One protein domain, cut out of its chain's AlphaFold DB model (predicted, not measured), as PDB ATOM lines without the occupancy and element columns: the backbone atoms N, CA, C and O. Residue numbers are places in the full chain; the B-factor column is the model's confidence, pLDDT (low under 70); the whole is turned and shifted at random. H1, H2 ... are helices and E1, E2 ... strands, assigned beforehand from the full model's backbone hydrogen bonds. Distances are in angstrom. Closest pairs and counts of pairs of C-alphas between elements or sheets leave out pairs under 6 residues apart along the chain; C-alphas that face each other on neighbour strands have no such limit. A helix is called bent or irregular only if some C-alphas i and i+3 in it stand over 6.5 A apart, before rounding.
ATOM      1  N   LEU A  32      96.666 113.036 155.737       96.81
ATOM      2  CA  LEU A  32      97.865 113.874 155.734       96.81
ATOM      3  C   LEU A  32      99.105 113.063 156.135       96.81
ATOM      4  O   LEU A  32      99.106 112.441 157.198       96.81
ATOM      5  N   GLY A  33     100.148 113.091 155.305       95.94
ATOM      6  CA  GLY A  33     101.452 112.499 155.615       95.94
ATOM      7  C   GLY A  33     102.417 113.467 156.300       95.94
ATOM      8  O   GLY A  33     102.348 114.683 156.121       95.94
ATOM      9  N   GLU A  34     103.372 112.925 157.047       96.12
ATOM     10  CA  GLU A  34     104.519 113.671 157.564       96.12
ATOM     11  C   GLU A  34     105.766 113.295 156.760       96.12
ATOM     12  O   GLU A  34     106.307 112.198 156.901       96.12
ATOM     13  N   HIS A  35     106.229 114.219 155.913       94.56
ATOM     14  CA  HIS A  35     107.418 114.030 155.087       94.56
ATOM     15  C   HIS A  35     108.298 115.272 155.153       94.56
ATOM     16  O   HIS A  35     107.928 116.332 154.659       94.56
ATOM     17  N   PHE A  36     109.490 115.138 155.735       93.00
ATOM     18  CA  PHE A  36     110.469 116.230 155.764       93.00
ATOM     19  C   PHE A  36     111.049 116.513 154.375       93.00
ATOM     20  O   PHE A  36     111.373 117.647 154.046       93.00
ATOM     21  N   PHE A  37     111.175 115.485 153.538       93.12
ATOM     22  CA  PHE A  37     111.768 115.588 152.208       93.12
ATOM     23  C   PHE A  37     110.710 115.471 151.110       93.12
ATOM     24  O   PHE A  37     109.509 115.510 151.364       93.12
ATOM     25  N   GLU A  38     111.172 115.374 149.865       93.12
ATOM     26  CA  GLU A  38     110.313 115.242 148.696       93.12
ATOM     27  C   GLU A  38     109.355 114.047 148.849       93.12
ATOM     28  O   GLU A  38     109.780 112.913 149.077       93.12
ATOM     29  N   ALA A  39     108.054 114.341 148.780       93.88
ATOM     30  CA  ALA A  39     106.970 113.402 149.063       93.88
ATOM     31  C   ALA A  39     106.073 113.154 147.844       93.88
ATOM     32  O   ALA A  39     104.972 112.623 147.973       93.88
ATOM     33  N   THR A  40     106.508 113.562 146.650       94.25
ATOM     34  CA  THR A  40     105.656 113.608 145.452       94.25
ATOM     35  C   THR A  40     105.012 112.261 145.153       94.25
ATOM     36  O   THR A  40     103.850 112.219 144.746       94.25
ATOM     37  N   SER A  41     105.735 111.160 145.368       95.12
ATOM     38  CA  SER A  41     105.231 109.804 145.133       95.12
ATOM     39  C   SER A  41     103.985 109.469 145.960       95.12
ATOM     40  O   SER A  41     103.147 108.714 145.482       95.12
ATOM     41  N   TRP A  42     103.822 110.063 147.145       95.94
ATOM     42  CA  TRP A  42     102.667 109.874 148.033       95.94
ATOM     43  C   TRP A  42     101.476 110.764 147.662       95.94
ATOM     44  O   TRP A  42     100.343 110.500 148.059       95.94
ATOM     45  N   LEU A  43     101.718 111.813 146.878       96.94
ATOM     46  CA  LEU A  43     100.788 112.919 146.650       96.94
ATOM     47  C   LEU A  43     100.117 112.866 145.273       96.94
ATOM     48  O   LEU A  43      99.699 113.893 144.746       96.94
ATOM     49  N   GLN A  44     100.014 111.679 144.671       96.69
ATOM     50  CA  GLN A  44      99.428 111.490 143.335       96.69
ATOM     51  C   GLN A  44      97.906 111.236 143.348       96.69
ATOM     52  O   GLN A  44      97.299 111.063 142.293       96.69
ATOM     53  N   GLY A  45      97.274 111.246 144.529       93.50
ATOM     54  CA  GLY A  45      95.814 111.190 144.701       93.50
ATOM     55  C   GLY A  45      95.244 109.841 145.158       93.50
ATOM     56  O   GLY A  45      94.096 109.788 145.610       93.50
ATOM     57  N   ASP A  46      96.024 108.760 145.107       95.06
ATOM     58  CA  ASP A  46      95.610 107.425 145.559       95.06
ATOM     59  C   ASP A  46      96.222 106.998 146.906       95.06
ATOM     60  O   ASP A  46      95.906 105.916 147.398       95.06
ATOM     61  N   GLN A  47      97.030 107.859 147.532       96.69
ATOM     62  CA  GLN A  47      97.673 107.615 148.827       96.69
ATOM     63  C   GLN A  47      97.370 108.739 149.833       96.69
ATOM     64  O   GLN A  47      96.439 108.623 150.623       96.69
ATOM     65  N   GLU A  48      98.090 109.852 149.808       97.50
ATOM     66  CA  GLU A  48      97.847 110.972 150.723       97.50
ATOM     67  C   GLU A  48      97.119 112.107 149.987       97.50
ATOM     68  O   GLU A  48      97.332 112.334 148.793       97.50
ATOM     69  N   ASP A  49      96.219 112.809 150.681       97.69
ATOM     70  CA  ASP A  49      95.593 114.025 150.145       97.69
ATOM     71  C   ASP A  49      96.601 115.180 150.174       97.69
ATOM     72  O   ASP A  49      96.752 115.904 149.188       97.69
ATOM     73  N   GLY A  50      97.339 115.307 151.277       97.19
ATOM     74  CA  GLY A  50      98.400 116.288 151.451       97.19
ATOM     75  C   GLY A  50      99.518 115.783 152.355       97.19
ATOM     76  O   GLY A  50      99.426 114.697 152.921       97.19
ATOM     77  N   ALA A  51     100.556 116.592 152.531       97.19
ATOM     78  CA  ALA A  51     101.606 116.340 153.511       97.19
ATOM     79  C   ALA A  51     101.937 117.614 154.294       97.19
ATOM     80  O   ALA A  51     101.621 118.721 153.849       97.19
ATOM     81  N   MET A  52     102.590 117.459 155.447       98.06
ATOM     82  CA  MET A  52     103.343 118.547 156.075       98.06
ATOM     83  C   MET A  52     104.381 119.035 155.068       98.06
ATOM     84  O   MET A  52     105.316 118.312 154.728       98.06
ATOM     85  N   ASN A  53     104.176 120.236 154.531       97.75
ATOM     86  CA  ASN A  53     104.847 120.705 153.326       97.75
ATOM     87  C   ASN A  53     106.237 121.274 153.633       97.75
ATOM     88  O   ASN A  53     106.539 122.441 153.372       97.75
ATOM     89  N   TYR A  54     107.095 120.442 154.215       97.69
ATOM     90  CA  TYR A  54     108.454 120.817 154.572       97.69
ATOM     91  C   TYR A  54     109.270 121.156 153.320       97.69
ATOM     92  O   TYR A  54     109.718 122.290 153.161       97.69
ATOM     93  N   TYR A  55     109.373 120.226 152.367       96.94
ATOM     94  CA  TYR A  55     110.160 120.424 151.148       96.94
ATOM     95  C   TYR A  55     109.618 121.522 150.216       96.94
ATOM     96  O   TYR A  55     110.402 122.282 149.644       96.94
ATOM     97  N   GLY A  56     108.296 121.594 150.032       96.75
ATOM     98  CA  GLY A  56     107.667 122.487 149.056       96.75
ATOM     99  C   GLY A  56     107.245 123.850 149.600       96.75
ATOM    100  O   GLY A  56     106.810 124.690 148.811       96.75
ATOM    101  N   PHE A  57     107.364 124.083 150.912       98.31
ATOM    102  CA  PHE A  57     107.054 125.368 151.538       98.31
ATOM    103  C   PHE A  57     108.030 125.733 152.663       98.31
ATOM    104  O   PHE A  57     108.726 126.737 152.541       98.31
ATOM    105  N   ALA A  58     108.130 124.940 153.734       98.19
ATOM    106  CA  ALA A  58     108.875 125.357 154.929       98.19
ATOM    107  C   ALA A  58     110.374 125.577 154.651       98.19
ATOM    108  O   ALA A  58     110.945 126.577 155.074       98.19
ATOM    109  N   HIS A  59     111.007 124.683 153.888       98.00
ATOM    110  CA  HIS A  59     112.425 124.764 153.535       98.00
ATOM    111  C   HIS A  59     112.759 125.990 152.678       98.00
ATOM    112  O   HIS A  59     113.627 126.757 153.095       98.00
ATOM    113  N   PRO A  60     112.101 126.237 151.522       98.31
ATOM    114  CA  PRO A  60     112.393 127.431 150.733       98.31
ATOM    115  C   PRO A  60     112.064 128.724 151.490       98.31
ATOM    116  O   PRO A  60     112.800 129.698 151.355       98.31
ATOM    117  N   VAL A  61     111.006 128.745 152.311       98.44
ATOM    118  CA  VAL A  61     110.652 129.916 153.136       98.44
ATOM    119  C   VAL A  61     111.729 130.187 154.186       98.44
ATOM    120  O   VAL A  61     112.198 131.316 154.299       98.44
ATOM    121  N   ARG A  62     112.195 129.159 154.899       98.31
ATOM    122  CA  ARG A  62     113.310 129.276 155.846       98.31
ATOM    123  C   ARG A  62     114.595 129.745 155.161       98.31
ATOM    124  O   ARG A  62     115.218 130.691 155.629       98.31
ATOM    125  N   ALA A  63     114.962 129.132 154.040       98.38
ATOM    126  CA  ALA A  63     116.170 129.488 153.305       98.38
ATOM    127  C   ALA A  63     116.135 130.938 152.790       98.38
ATOM    128  O   ALA A  63     117.166 131.602 152.762       98.38
ATOM    129  N   PHE A  64     114.957 131.441 152.411       98.69
ATOM    130  CA  PHE A  64     114.790 132.808 151.920       98.69
ATOM    131  C   PHE A  64     114.744 133.860 153.039       98.69
ATOM    132  O   PHE A  64     115.423 134.877 152.938       98.69
ATOM    133  N   PHE A  65     113.964 133.635 154.103       98.38
ATOM    134  CA  PHE A  65     113.781 134.631 155.168       98.38
ATOM    135  C   PHE A  65     114.836 134.545 156.280       98.38
ATOM    136  O   PHE A  65     115.265 135.581 156.777       98.38
ATOM    137  N   ALA A  66     115.265 133.338 156.660       97.94
ATOM    138  CA  ALA A  66     116.187 133.104 157.778       97.94
ATOM    139  C   ALA A  66     117.626 132.781 157.337       97.94
ATOM    140  O   ALA A  66     118.502 132.606 158.175       97.94
ATOM    141  N   ASN A  67     117.887 132.685 156.028       98.25
ATOM    142  CA  ASN A  67     119.195 132.332 155.466       98.25
ATOM    143  C   ASN A  67     119.805 131.032 156.041       98.25
ATOM    144  O   ASN A  67     121.017 130.925 156.244       98.25
ATOM    145  N   GLN A  68     118.961 130.036 156.312       97.44
ATOM    146  CA  GLN A  68     119.378 128.737 156.840       97.44
ATOM    147  C   GLN A  68     118.664 127.592 156.129       97.44
ATOM    148  O   GLN A  68     117.468 127.674 155.840       97.44
ATOM    149  N   ASP A  69     119.387 126.505 155.884       95.56
ATOM    150  CA  ASP A  69     118.797 125.255 155.428       95.56
ATOM    151  C   ASP A  69     118.271 124.419 156.607       95.56
ATOM    152  O   ASP A  69     118.299 124.830 157.765       95.56
ATOM    153  N   ILE A  70     117.779 123.216 156.327       92.00
ATOM    154  CA  ILE A  70     117.186 122.334 157.341       92.00
ATOM    155  C   ILE A  70     118.179 121.839 158.393       92.00
ATOM    156  O   ILE A  70     117.765 121.516 159.506       92.00
ATOM    157  N   ALA A  71     119.461 121.774 158.037       93.94
ATOM    158  CA  ALA A  71     120.556 121.361 158.899       93.94
ATOM    159  C   ALA A  71     121.124 122.540 159.705       93.94
ATOM    160  O   ALA A  71     122.059 122.336 160.474       93.94
ATOM    161  N   TYR A  72     120.507 123.727 159.599       94.06
ATOM    162  CA  TYR A  72     120.967 124.983 160.196       94.06
ATOM    163  C   TYR A  72     122.245 125.534 159.542       94.06
ATOM    164  O   TYR A  72     122.855 126.458 160.082       94.06
ATOM    165  N   ASP A  73     122.621 125.024 158.364       97.19
ATOM    166  CA  ASP A  73     123.749 125.554 157.610       97.19
ATOM    167  C   ASP A  73     123.341 126.856 156.893       97.19
ATOM    168  O   ASP A  73     122.226 126.953 156.361       97.19
ATOM    169  N   PRO A  74     124.219 127.879 156.848       97.69
ATOM    170  CA  PRO A  74     123.926 129.123 156.153       97.69
ATOM    171  C   PRO A  74     123.706 128.913 154.651       97.69
ATOM    172  O   PRO A  74     124.561 128.377 153.945       97.69
ATOM    173  N   ILE A  75     122.589 129.424 154.146       98.06
ATOM    174  CA  ILE A  75     122.244 129.466 152.723       98.06
ATOM    175  C   ILE A  75     121.562 130.799 152.439       98.06
ATOM    176  O   ILE A  75     120.905 131.344 153.309       98.06
ATOM    177  N   SER A  76     121.684 131.345 151.236       96.81
ATOM    178  CA  SER A  76     120.927 132.538 150.858       96.81
ATOM    179  C   SER A  76     120.332 132.330 149.481       96.81
ATOM    180  O   SER A  76     121.039 131.920 148.560       96.81
ATOM    181  N   LEU A  77     119.029 132.575 149.359       98.06
ATOM    182  CA  LEU A  77     118.309 132.478 148.097       98.06
ATOM    183  C   LEU A  77     117.999 133.876 147.576       98.06
ATOM    184  O   LEU A  77     117.454 134.722 148.283       98.06
ATOM    185  N   THR A  78     118.265 134.102 146.296       98.44
ATOM    186  CA  THR A  78     117.660 135.220 145.574       98.44
ATOM    187  C   THR A  78     116.146 135.018 145.456       98.44
ATOM    188  O   THR A  78     115.637 133.896 145.520       98.44
ATOM    189  N   CYS A  79     115.398 136.096 145.199       98.06
ATOM    190  CA  CYS A  79     113.954 135.998 144.959       98.06
ATOM    191  C   CYS A  79     113.603 135.040 143.804       98.06
ATOM    192  O   CYS A  79     112.561 134.387 143.847       98.06
ATOM    193  N   GLU A  80     114.452 134.955 142.770       98.62
ATOM    194  CA  GLU A  80     114.213 134.054 141.639       98.62
ATOM    195  C   GLU A  80     114.459 132.591 142.023       98.62
ATOM    196  O   GLU A  80     113.654 131.738 141.661       98.62
ATOM    197  N   GLU A  81     115.497 132.291 142.810       98.69
ATOM    198  CA  GLU A  81     115.750 130.934 143.320       98.69
ATOM    199  C   GLU A  81     114.641 130.470 144.268       98.69
ATOM    200  O   GLU A  81     114.140 129.354 144.130       98.69
ATOM    201  N   PHE A  82     114.189 131.348 145.171       98.56
ATOM    202  CA  PHE A  82     113.055 131.081 146.056       98.56
ATOM    203  C   PHE A  82     111.784 130.749 145.262       98.56
ATOM    204  O   PHE A  82     111.157 129.706 145.466       98.56
ATOM    205  N   LYS A  83     111.433 131.598 144.288       98.50
ATOM    206  CA  LYS A  83     110.300 131.367 143.383       98.50
ATOM    207  C   LYS A  83     110.458 130.061 142.603       98.50
ATOM    208  O   LYS A  83     109.485 129.320 142.462       98.50
ATOM    209  N   GLN A  84     111.649 129.781 142.080       98.62
ATOM    210  CA  GLN A  84     111.896 128.598 141.264       98.62
ATOM    211  C   GLN A  84     111.749 127.308 142.077       98.62
ATOM    212  O   GLN A  84     111.120 126.373 141.585       98.62
ATOM    213  N   TRP A  85     112.240 127.273 143.318       98.19
ATOM    214  CA  TRP A  85     112.058 126.133 144.222       98.19
ATOM    215  C   TRP A  85     110.571 125.874 144.482       98.19
ATOM    216  O   TRP A  85     110.075 124.767 144.264       98.19
ATOM    217  N   LEU A  86     109.825 126.910 144.870       98.25
ATOM    218  CA  LEU A  86     108.383 126.813 145.114       98.25
ATOM    219  C   LEU A  86     107.614 126.288 143.890       98.25
ATOM    220  O   LEU A  86     106.720 125.447 144.018       98.25
ATOM    221  N   LEU A  87     107.957 126.776 142.693       98.00
ATOM    222  CA  LEU A  87     107.349 126.323 141.440       98.00
ATOM    223  C   LEU A  87     107.700 124.871 141.120       98.00
ATOM    224  O   LEU A  87     106.812 124.119 140.723       98.00
ATOM    225  N   GLU A  88     108.959 124.476 141.298       97.56
ATOM    226  CA  GLU A  88     109.426 123.114 141.044       97.56
ATOM    227  C   GLU A  88     108.713 122.101 141.943       97.56
ATOM    228  O   GLU A  88     108.182 121.107 141.447       97.56
ATOM    229  N   ALA A  89     108.652 122.370 143.250       96.50
ATOM    230  CA  ALA A  89     107.990 121.486 144.202       96.50
ATOM    231  C   ALA A  89     106.496 121.338 143.878       96.50
ATOM    232  O   ALA A  89     105.966 120.230 143.816       96.50
ATOM    233  N   LYS A  90     105.824 122.457 143.587       95.00
ATOM    234  CA  LYS A  90     104.394 122.474 143.268       95.00
ATOM    235  C   LYS A  90     104.069 121.785 141.939       95.00
ATOM    236  O   LYS A  90     103.043 121.118 141.839       95.00
ATOM    237  N   ALA A  91     104.919 121.924 140.919       96.81
ATOM    238  CA  ALA A  91     104.670 121.381 139.579       96.81
ATOM    239  C   ALA A  91     104.591 119.845 139.535       96.81
ATOM    240  O   ALA A  91     104.020 119.290 138.597       96.81
ATOM    241  N   LYS A  92     105.146 119.162 140.542       95.38
ATOM    242  CA  LYS A  92     105.169 117.699 140.652       95.38
ATOM    243  C   LYS A  92     103.890 117.103 141.260       95.38
ATOM    244  O   LYS A  92     103.672 115.895 141.179       95.38
ATOM    245  N   VAL A  93     103.040 117.935 141.861       97.19
ATOM    246  CA  VAL A  93     101.858 117.514 142.627       97.19
ATOM    247  C   VAL A  93     100.580 117.917 141.875       97.19
ATOM    248  O   VAL A  93     100.504 119.047 141.396       97.19
ATOM    249  N   PRO A  94      99.549 117.061 141.748       97.75
ATOM    250  CA  PRO A  94      98.262 117.441 141.161       97.75
ATOM    251  C   PRO A  94      97.590 118.607 141.899       97.75
ATOM    252  O   PRO A  94      97.698 118.728 143.116       97.75
ATOM    253  N   TRP A  95      96.832 119.444 141.183       97.06
ATOM    254  CA  TRP A  95      96.240 120.675 141.737       97.06
ATOM    255  C   TRP A  95      95.421 120.462 143.023       97.06
ATOM    256  O   TRP A  95      95.578 121.216 143.980       97.06
ATOM    257  N   HIS A  96      94.589 119.419 143.086       96.00
ATOM    258  CA  HIS A  96      93.807 119.124 144.293       96.00
ATOM    259  C   HIS A  96      94.694 118.792 145.501       96.00
ATOM    260  O   HIS A  96      94.422 119.263 146.601       96.00
ATOM    261  N   ASN A  97      95.785 118.054 145.290       97.50
ATOM    262  CA  ASN A  97      96.756 117.727 146.331       97.50
ATOM    263  C   ASN A  97      97.617 118.938 146.725       97.50
ATOM    264  O   ASN A  97      98.005 119.046 147.885       97.50
ATOM    265  N   GLN A  98      97.879 119.874 145.800       97.56
ATOM    266  CA  GLN A  98      98.539 121.149 146.117       97.56
ATOM    267  C   GLN A  98      97.709 121.966 147.115       97.56
ATOM    268  O   GLN A  98      98.253 122.496 148.078       97.56
ATOM    269  N   LEU A  99      96.388 122.040 146.910       97.38
ATOM    270  CA  LEU A  99      95.469 122.757 147.802       97.38
ATOM    271  C   LEU A  99      95.377 122.137 149.205       97.38
ATOM    272  O   LEU A  99      95.031 122.840 150.149       97.38
ATOM    273  N   ALA A 100      95.690 120.847 149.337       97.56
ATOM    274  CA  ALA A 100      95.644 120.103 150.591       97.56
ATOM    275  C   ALA A 100      96.996 120.032 151.331       97.56
ATOM    276  O   ALA A 100      97.057 119.465 152.420       97.56
ATOM    277  N   GLN A 101      98.079 120.584 150.768       98.06
ATOM    278  CA  GLN A 101      99.383 120.629 151.438       98.06
ATOM    279  C   GLN A 101      99.317 121.487 152.703       98.06
ATOM    280  O   GLN A 101      98.832 122.615 152.650       98.06
ATOM    281  N   LEU A 102      99.842 120.985 153.820       98.31
ATOM    282  CA  LEU A 102      99.878 121.714 155.083       98.31
ATOM    283  C   LEU A 102     101.138 122.590 155.134       98.31
ATOM    284  O   LEU A 102     102.236 122.106 155.404       98.31
ATOM    285  N   ASN A 103     100.985 123.876 154.834       98.62
ATOM    286  CA  ASN A 103     102.068 124.856 154.858       98.62
ATOM    287  C   ASN A 103     102.291 125.337 156.292       98.62
ATOM    288  O   ASN A 103     101.341 125.718 156.965       98.62
ATOM    289  N   GLN A 104     103.538 125.359 156.751       98.12
ATOM    290  CA  GLN A 104     103.896 125.716 158.125       98.12
ATOM    291  C   GLN A 104     105.260 126.410 158.146       98.12
ATOM    292  O   GLN A 104     106.136 126.070 157.349       98.12
ATOM    293  N   LEU A 105     105.421 127.399 159.027       98.44
ATOM    294  CA  LEU A 105     106.696 128.101 159.234       98.44
ATOM    295  C   LEU A 105     107.599 127.344 160.213       98.44
ATOM    296  O   LEU A 105     108.812 127.292 160.039       98.44
ATOM    297  N   ASP A 106     106.986 126.733 161.217       98.12
ATOM    298  CA  ASP A 106     107.623 125.969 162.275       98.12
ATOM    299  C   ASP A 106     106.703 124.843 162.764       98.12
ATOM    300  O   ASP A 106     105.531 124.747 162.387       98.12
ATOM    301  N   SER A 107     107.258 123.930 163.558       97.88
ATOM    302  CA  SER A 107     106.531 122.813 164.148       97.88
ATOM    303  C   SER A 107     107.153 122.387 165.476       97.88
ATOM    304  O   SER A 107     108.148 122.937 165.945       97.88
ATOM    305  N   HIS A 108     106.583 121.345 166.071       97.12
ATOM    306  CA  HIS A 108     107.124 120.693 167.257       97.12
ATOM    307  C   HIS A 108     108.481 119.997 167.039       97.12
ATOM    308  O   HIS A 108     109.086 119.588 168.031       97.12
ATOM    309  N   ASP A 109     108.973 119.896 165.801       96.56
ATOM    310  CA  ASP A 109     110.252 119.263 165.446       96.56
ATOM    311  C   ASP A 109     111.274 120.239 164.833       96.56
ATOM    312  O   ASP A 109     112.383 119.840 164.482       96.56
ATOM    313  N   THR A 110     110.934 121.527 164.718       96.38
ATOM    314  CA  THR A 110     111.850 122.577 164.242       96.38
ATOM    315  C   THR A 110     111.969 123.692 165.272       96.38
ATOM    316  O   THR A 110     111.051 123.896 166.065       96.38
ATOM    317  N   ALA A 111     113.059 124.460 165.250       97.75
ATOM    318  CA  ALA A 111     113.100 125.717 165.996       97.75
ATOM    319  C   ALA A 111     111.940 126.645 165.580       97.75
ATOM    320  O   ALA A 111     111.421 126.550 164.460       97.75
ATOM    321  N   ARG A 112     111.533 127.532 166.492       98.19
ATOM    322  CA  ARG A 112     110.507 128.550 166.241       98.19
ATOM    323  C   ARG A 112     110.972 129.490 165.141       98.19
ATOM    324  O   ARG A 112     112.119 129.934 165.147       98.19
ATOM    325  N   PHE A 113     110.081 129.841 164.221       98.38
ATOM    326  CA  PHE A 113     110.466 130.634 163.057       98.38
ATOM    327  C   PHE A 113     110.963 132.024 163.467       98.38
ATOM    328  O   PHE A 113     111.982 132.475 162.961       98.38
ATOM    329  N   ILE A 114     110.328 132.656 164.459       98.50
ATOM    330  CA  ILE A 114     110.781 133.943 165.011       98.50
ATOM    331  C   ILE A 114     112.200 133.873 165.602       98.50
ATOM    332  O   ILE A 114     112.965 134.822 165.467       98.50
ATOM    333  N   THR A 115     112.588 132.734 166.185       98.31
ATOM    334  CA  THR A 115     113.950 132.506 166.695       98.31
ATOM    335  C   THR A 115     114.951 132.386 165.548       98.31
ATOM    336  O   THR A 115     116.025 132.975 165.617       98.31
ATOM    337  N   LEU A 116     114.579 131.715 164.451       98.12
ATOM    338  CA  LEU A 116     115.395 131.668 163.230       98.12
ATOM    339  C   LEU A 116     115.573 133.046 162.576       98.12
ATOM    340  O   LEU A 116     116.560 133.270 161.881       98.12
ATOM    341  N   LEU A 117     114.619 133.952 162.787       98.44
ATOM    342  CA  LEU A 117     114.663 135.340 162.329       98.44
ATOM    343  C   LEU A 117     115.341 136.288 163.328       98.44
ATOM    344  O   LEU A 117     115.263 137.500 163.148       98.44
ATOM    345  N   GLU A 118     115.958 135.770 164.394       97.88
ATOM    346  CA  GLU A 118     116.612 136.571 165.439       97.88
ATOM    347  C   GLU A 118     115.676 137.619 166.081       97.88
ATOM    348  O   GLU A 118     116.111 138.695 166.492       97.88
ATOM    349  N   GLY A 119     114.375 137.317 166.168       98.00
ATOM    350  CA  GLY A 119     113.374 138.230 166.727       98.00
ATOM    351  C   GLY A 119     112.886 139.321 165.767       98.00
ATOM    352  O   GLY A 119     112.190 140.239 166.200       98.00
ATOM    353  N   ASP A 120     113.213 139.253 164.471       98.44
ATOM    354  CA  ASP A 120     112.740 140.230 163.482       98.44
ATOM    355  C   ASP A 120     111.234 140.069 163.185       98.44
ATOM    356  O   ASP A 120     110.794 139.272 162.346       98.44
ATOM    357  N   GLU A 121     110.421 140.878 163.867       97.56
ATOM    358  CA  GLU A 121     108.964 140.923 163.695       97.56
ATOM    359  C   GLU A 121     108.529 141.342 162.281       97.56
ATOM    360  O   GLU A 121     107.463 140.936 161.806       97.56
ATOM    361  N   GLN A 122     109.334 142.142 161.575       98.31
ATOM    362  CA  GLN A 122     108.999 142.592 160.227       98.31
ATOM    363  C   GLN A 122     109.141 141.443 159.225       98.31
ATOM    364  O   GLN A 122     108.269 141.268 158.366       98.31
ATOM    365  N   LEU A 123     110.203 140.640 159.335       98.25
ATOM    366  CA  LEU A 123     110.354 139.412 158.554       98.25
ATOM    367  C   LEU A 123     109.293 138.381 158.942       98.25
ATOM    368  O   LEU A 123     108.696 137.763 158.057       98.25
ATOM    369  N   MET A 124     108.970 138.261 160.232       98.38
ATOM    370  CA  MET A 124     107.917 137.362 160.705       98.38
ATOM    371  C   MET A 124     106.548 137.727 160.118       98.38
ATOM    372  O   MET A 124     105.808 136.855 159.652       98.38
ATOM    373  N   SER A 125     106.220 139.021 160.053       98.38
ATOM    374  CA  SER A 125     104.992 139.502 159.416       98.38
ATOM    375  C   SER A 125     104.961 139.200 157.914       98.38
ATOM    376  O   SER A 125     103.897 138.864 157.391       98.38
ATOM    377  N   GLN A 126     106.093 139.304 157.211       98.50
ATOM    378  CA  GLN A 126     106.176 138.988 155.780       98.50
ATOM    379  C   GLN A 126     106.024 137.487 155.518       98.50
ATOM    380  O   GLN A 126     105.263 137.097 154.632       98.50
ATOM    381  N   ALA A 127     106.687 136.646 156.313       98.50
ATOM    382  CA  ALA A 127     106.560 135.195 156.232       98.50
ATOM    383  C   ALA A 127     105.132 134.732 156.568       98.50
ATOM    384  O   ALA A 127     104.583 133.870 155.882       98.50
ATOM    385  N   SER A 128     104.487 135.367 157.550       98.38
ATOM    386  CA  SER A 128     103.086 135.106 157.908       98.38
ATOM    387  C   SER A 128     102.116 135.524 156.800       98.38
ATOM    388  O   SER A 128     101.195 134.778 156.470       98.38
ATOM    389  N   LEU A 129     102.336 136.683 156.167       98.56
ATOM    390  CA  LEU A 129     101.567 137.093 154.990       98.56
ATOM    391  C   LEU A 129     101.733 136.080 153.854       98.56
ATOM    392  O   LEU A 129     100.750 135.701 153.218       98.56
ATOM    393  N   PHE A 130     102.965 135.627 153.612       98.69
ATOM    394  CA  PHE A 130     103.245 134.627 152.592       98.69
ATOM    395  C   PHE A 130     102.535 133.300 152.891       98.69
ATOM    396  O   PHE A 130     101.865 132.773 152.008       98.69
ATOM    397  N   LEU A 131     102.585 132.810 154.135       98.69
ATOM    398  CA  LEU A 131     101.848 131.624 154.587       98.69
ATOM    399  C   LEU A 131     100.349 131.723 154.281       98.69
ATOM    400  O   LEU A 131      99.776 130.787 153.730       98.69
ATOM    401  N   MET A 132      99.729 132.860 154.599       98.56
ATOM    402  CA  MET A 132      98.287 133.068 154.420       98.56
ATOM    403  C   MET A 132      97.873 133.287 152.958       98.56
ATOM    404  O   MET A 132      96.704 133.102 152.621       98.56
ATOM    405  N   ALA A 133      98.800 133.700 152.092       98.06
ATOM    406  CA  ALA A 133      98.529 134.009 150.687       98.06
ATOM    407  C   ALA A 133      98.969 132.906 149.707       98.06
ATOM    408  O   ALA A 133      98.639 132.975 148.520       98.06
ATOM    409  N   TYR A 134      99.739 131.916 150.165       98.31
ATOM    410  CA  TYR A 134     100.272 130.861 149.307       98.31
ATOM    411  C   TYR A 134      99.276 129.710 149.083       98.31
ATOM    412  O   TYR A 134      98.307 129.533 149.815       98.31
ATOM    413  N   VAL A 135      99.515 128.911 148.039       98.00
ATOM    414  CA  VAL A 135      98.693 127.735 147.710       98.00
ATOM    415  C   VAL A 135      98.915 126.640 148.755       98.00
ATOM    416  O   VAL A 135     100.051 126.220 148.970       98.00
ATOM    417  N   GLY A 136      97.828 126.163 149.360       97.88
ATOM    418  CA  GLY A 136      97.817 125.112 150.380       97.88
ATOM    419  C   GLY A 136      96.995 125.526 151.601       97.88
ATOM    420  O   GLY A 136      96.360 126.579 151.612       97.88
ATOM    421  N   VAL A 137      97.014 124.691 152.633       98.44
ATOM    422  CA  VAL A 137      96.377 124.947 153.925       98.44
ATOM    423  C   VAL A 137      97.393 125.635 154.841       98.44
ATOM    424  O   VAL A 137      98.396 125.006 155.187       98.44
ATOM    425  N   PRO A 138      97.177 126.895 155.259       98.44
ATOM    426  CA  PRO A 138      98.043 127.529 156.243       98.44
ATOM    427  C   PRO A 138      97.871 126.861 157.612       98.44
ATOM    428  O   PRO A 138      96.758 126.736 158.123       98.44
ATOM    429  N   CYS A 139      98.982 126.454 158.217       98.19
ATOM    430  CA  CYS A 139      99.051 125.877 159.550       98.19
ATOM    431  C   CYS A 139      99.901 126.770 160.452       98.19
ATOM    432  O   CYS A 139     101.062 127.056 160.155       98.19
ATOM    433  N   LEU A 140      99.304 127.208 161.559       97.50
ATOM    434  CA  LEU A 140      99.999 127.928 162.616       97.50
ATOM    435  C   LEU A 140     100.333 126.946 163.735       97.50
ATOM    436  O   LEU A 140      99.435 126.323 164.309       97.50
ATOM    437  N   TYR A 141     101.617 126.823 164.056       98.19
ATOM    438  CA  TYR A 141     102.037 126.163 165.279       98.19
ATOM    439  C   TYR A 141     101.756 127.100 166.459       98.19
ATOM    440  O   TYR A 141     102.061 128.286 166.405       98.19
ATOM    441  N   TYR A 142     101.117 126.595 167.515       97.62
ATOM    442  CA  TYR A 142     100.618 127.442 168.603       97.62
ATOM    443  C   TYR A 142     101.726 128.335 169.182       97.62
ATOM    444  O   TYR A 142     102.814 127.850 169.497       97.62
ATOM    445  N   GLY A 143     101.461 129.627 169.344       96.38
ATOM    446  CA  GLY A 143     102.451 130.589 169.824       96.38
ATOM    447  C   GLY A 143     103.172 131.341 168.707       96.38
ATOM    448  O   GLY A 143     103.655 132.443 168.947       96.38
ATOM    449  N   THR A 144     103.204 130.812 167.483       96.69
ATOM    450  CA  THR A 144     103.818 131.483 166.328       96.69
ATOM    451  C   THR A 144     103.122 132.816 166.028       96.69
ATOM    452  O   THR A 144     103.772 133.799 165.688       96.69
ATOM    453  N   GLU A 145     101.809 132.895 166.250       95.50
ATOM    454  CA  GLU A 145     100.991 134.098 166.084       95.50
ATOM    455  C   GLU A 145     101.246 135.200 167.127       95.50
ATOM    456  O   GLU A 145     100.874 136.349 166.894       95.50
ATOM    457  N   VAL A 146     101.886 134.866 168.253       94.69
ATOM    458  CA  VAL A 146     102.290 135.818 169.307       94.69
ATOM    459  C   VAL A 146     103.811 135.951 169.432       94.69
ATOM    460  O   VAL A 146     104.294 136.536 170.397       94.69
ATOM    461  N   GLY A 147     104.574 135.403 168.481       95.25
ATOM    462  CA  GLY A 147     106.037 135.478 168.494       95.25
ATOM    463  C   GLY A 147     106.694 134.636 169.591       95.25
ATOM    464  O   GLY A 147     107.731 135.023 170.121       95.25
TER     465      GLY A 147
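AT A GLANCE: This is residues 32 to 147 of the 164 residues of the protein "Maltodextrin glucosidase" of Vibrio ishigakensis (UniProt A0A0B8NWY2). Four short strands run side by side as two parallel pairs, E1 with E2 and E3 with E4, E2 being next to E3. H1 runs on from E2 past E3 through the core, H2 folds back along H1 on its side away from E3, and residues 128 to 132 of H5 come up to E3 and E4; the short H3 and H4 lie far from the core. The printed part has 116 residues with five named helices and four named strands, in the order E1 E2 H1 H2 H3 E3 H4 H5 E4, and its class is mixed, helices and strands. It is compact, with a radius of gyration of the C-alphas of 13.5 A and spans of 41 by 30 by 25 A.

HOW THE PARTS SIT: E1, residues 32 to 35, is parallel to E2, residues 50 to 53, at 38 degrees, with N 52 and O 33 2.9 A apart, within hydrogen-bond range. A tight link joins E2 to H1, residues 54 to 65. H1 and H2, residues 79 to 91, form a helical hairpin: they touch, closest at the C-alphas of Gly 56 and Ala 89, 5.0 A, at a shallow tilt of 6 degrees, opposite ways. H3, residues 95 to 99, touches no helix; its closest C-alpha to E2 is Asn 97, 5.6 A from Gly 50. E3, residues 102 to 104, has its C-alpha 102 4.8 A from that of Met 52, the closest to E2. H4, residues 113 to 116, and H5, residues 121 to 133, only just touch, with 3 pairs of C-alphas within 8 A, closest Ile 114 and Met 124, 6.2 A. H1, with residues 61 to 65 alone, and H5 also only just touch, with 3 such pairs, closest Phe 65 and Leu 123, 6.8 A. E4, residues 137 to 139, is parallel to E3 at 39 degrees, with N 103 and O 137 2.8 A apart. E3, H4 H5 and E4 form a strand-helix-strand unit, two parallel neighbour strands with helices between, its crossover right-handed. In H2, H3 and H5 every O i to N i+4 pair is within hydrogen-bond range; in H1 6 of 8 are, and H4 is too short for such a pair.

IN THESE COORDINATES: E1 begins at C-alpha 32, (97.865, 113.874, 155.734). H1 is 14.8 A long and only just irregular, C-alphas 56 and 59 being 6.9 A apart. H2 and H5 are each 18.1 A long. E4 ends at C-alpha 139, (99.051, 125.877, 159.550).

THE WHOLE: The C-alphas of Asp 46 and Gly 119, 41.4 A apart, are the two farthest apart. The printed part has no cut. The links E1 to E2 and H1 to H2 are long. Mean pLDDT of the printed part is 97.3, and no printed residue is under 70.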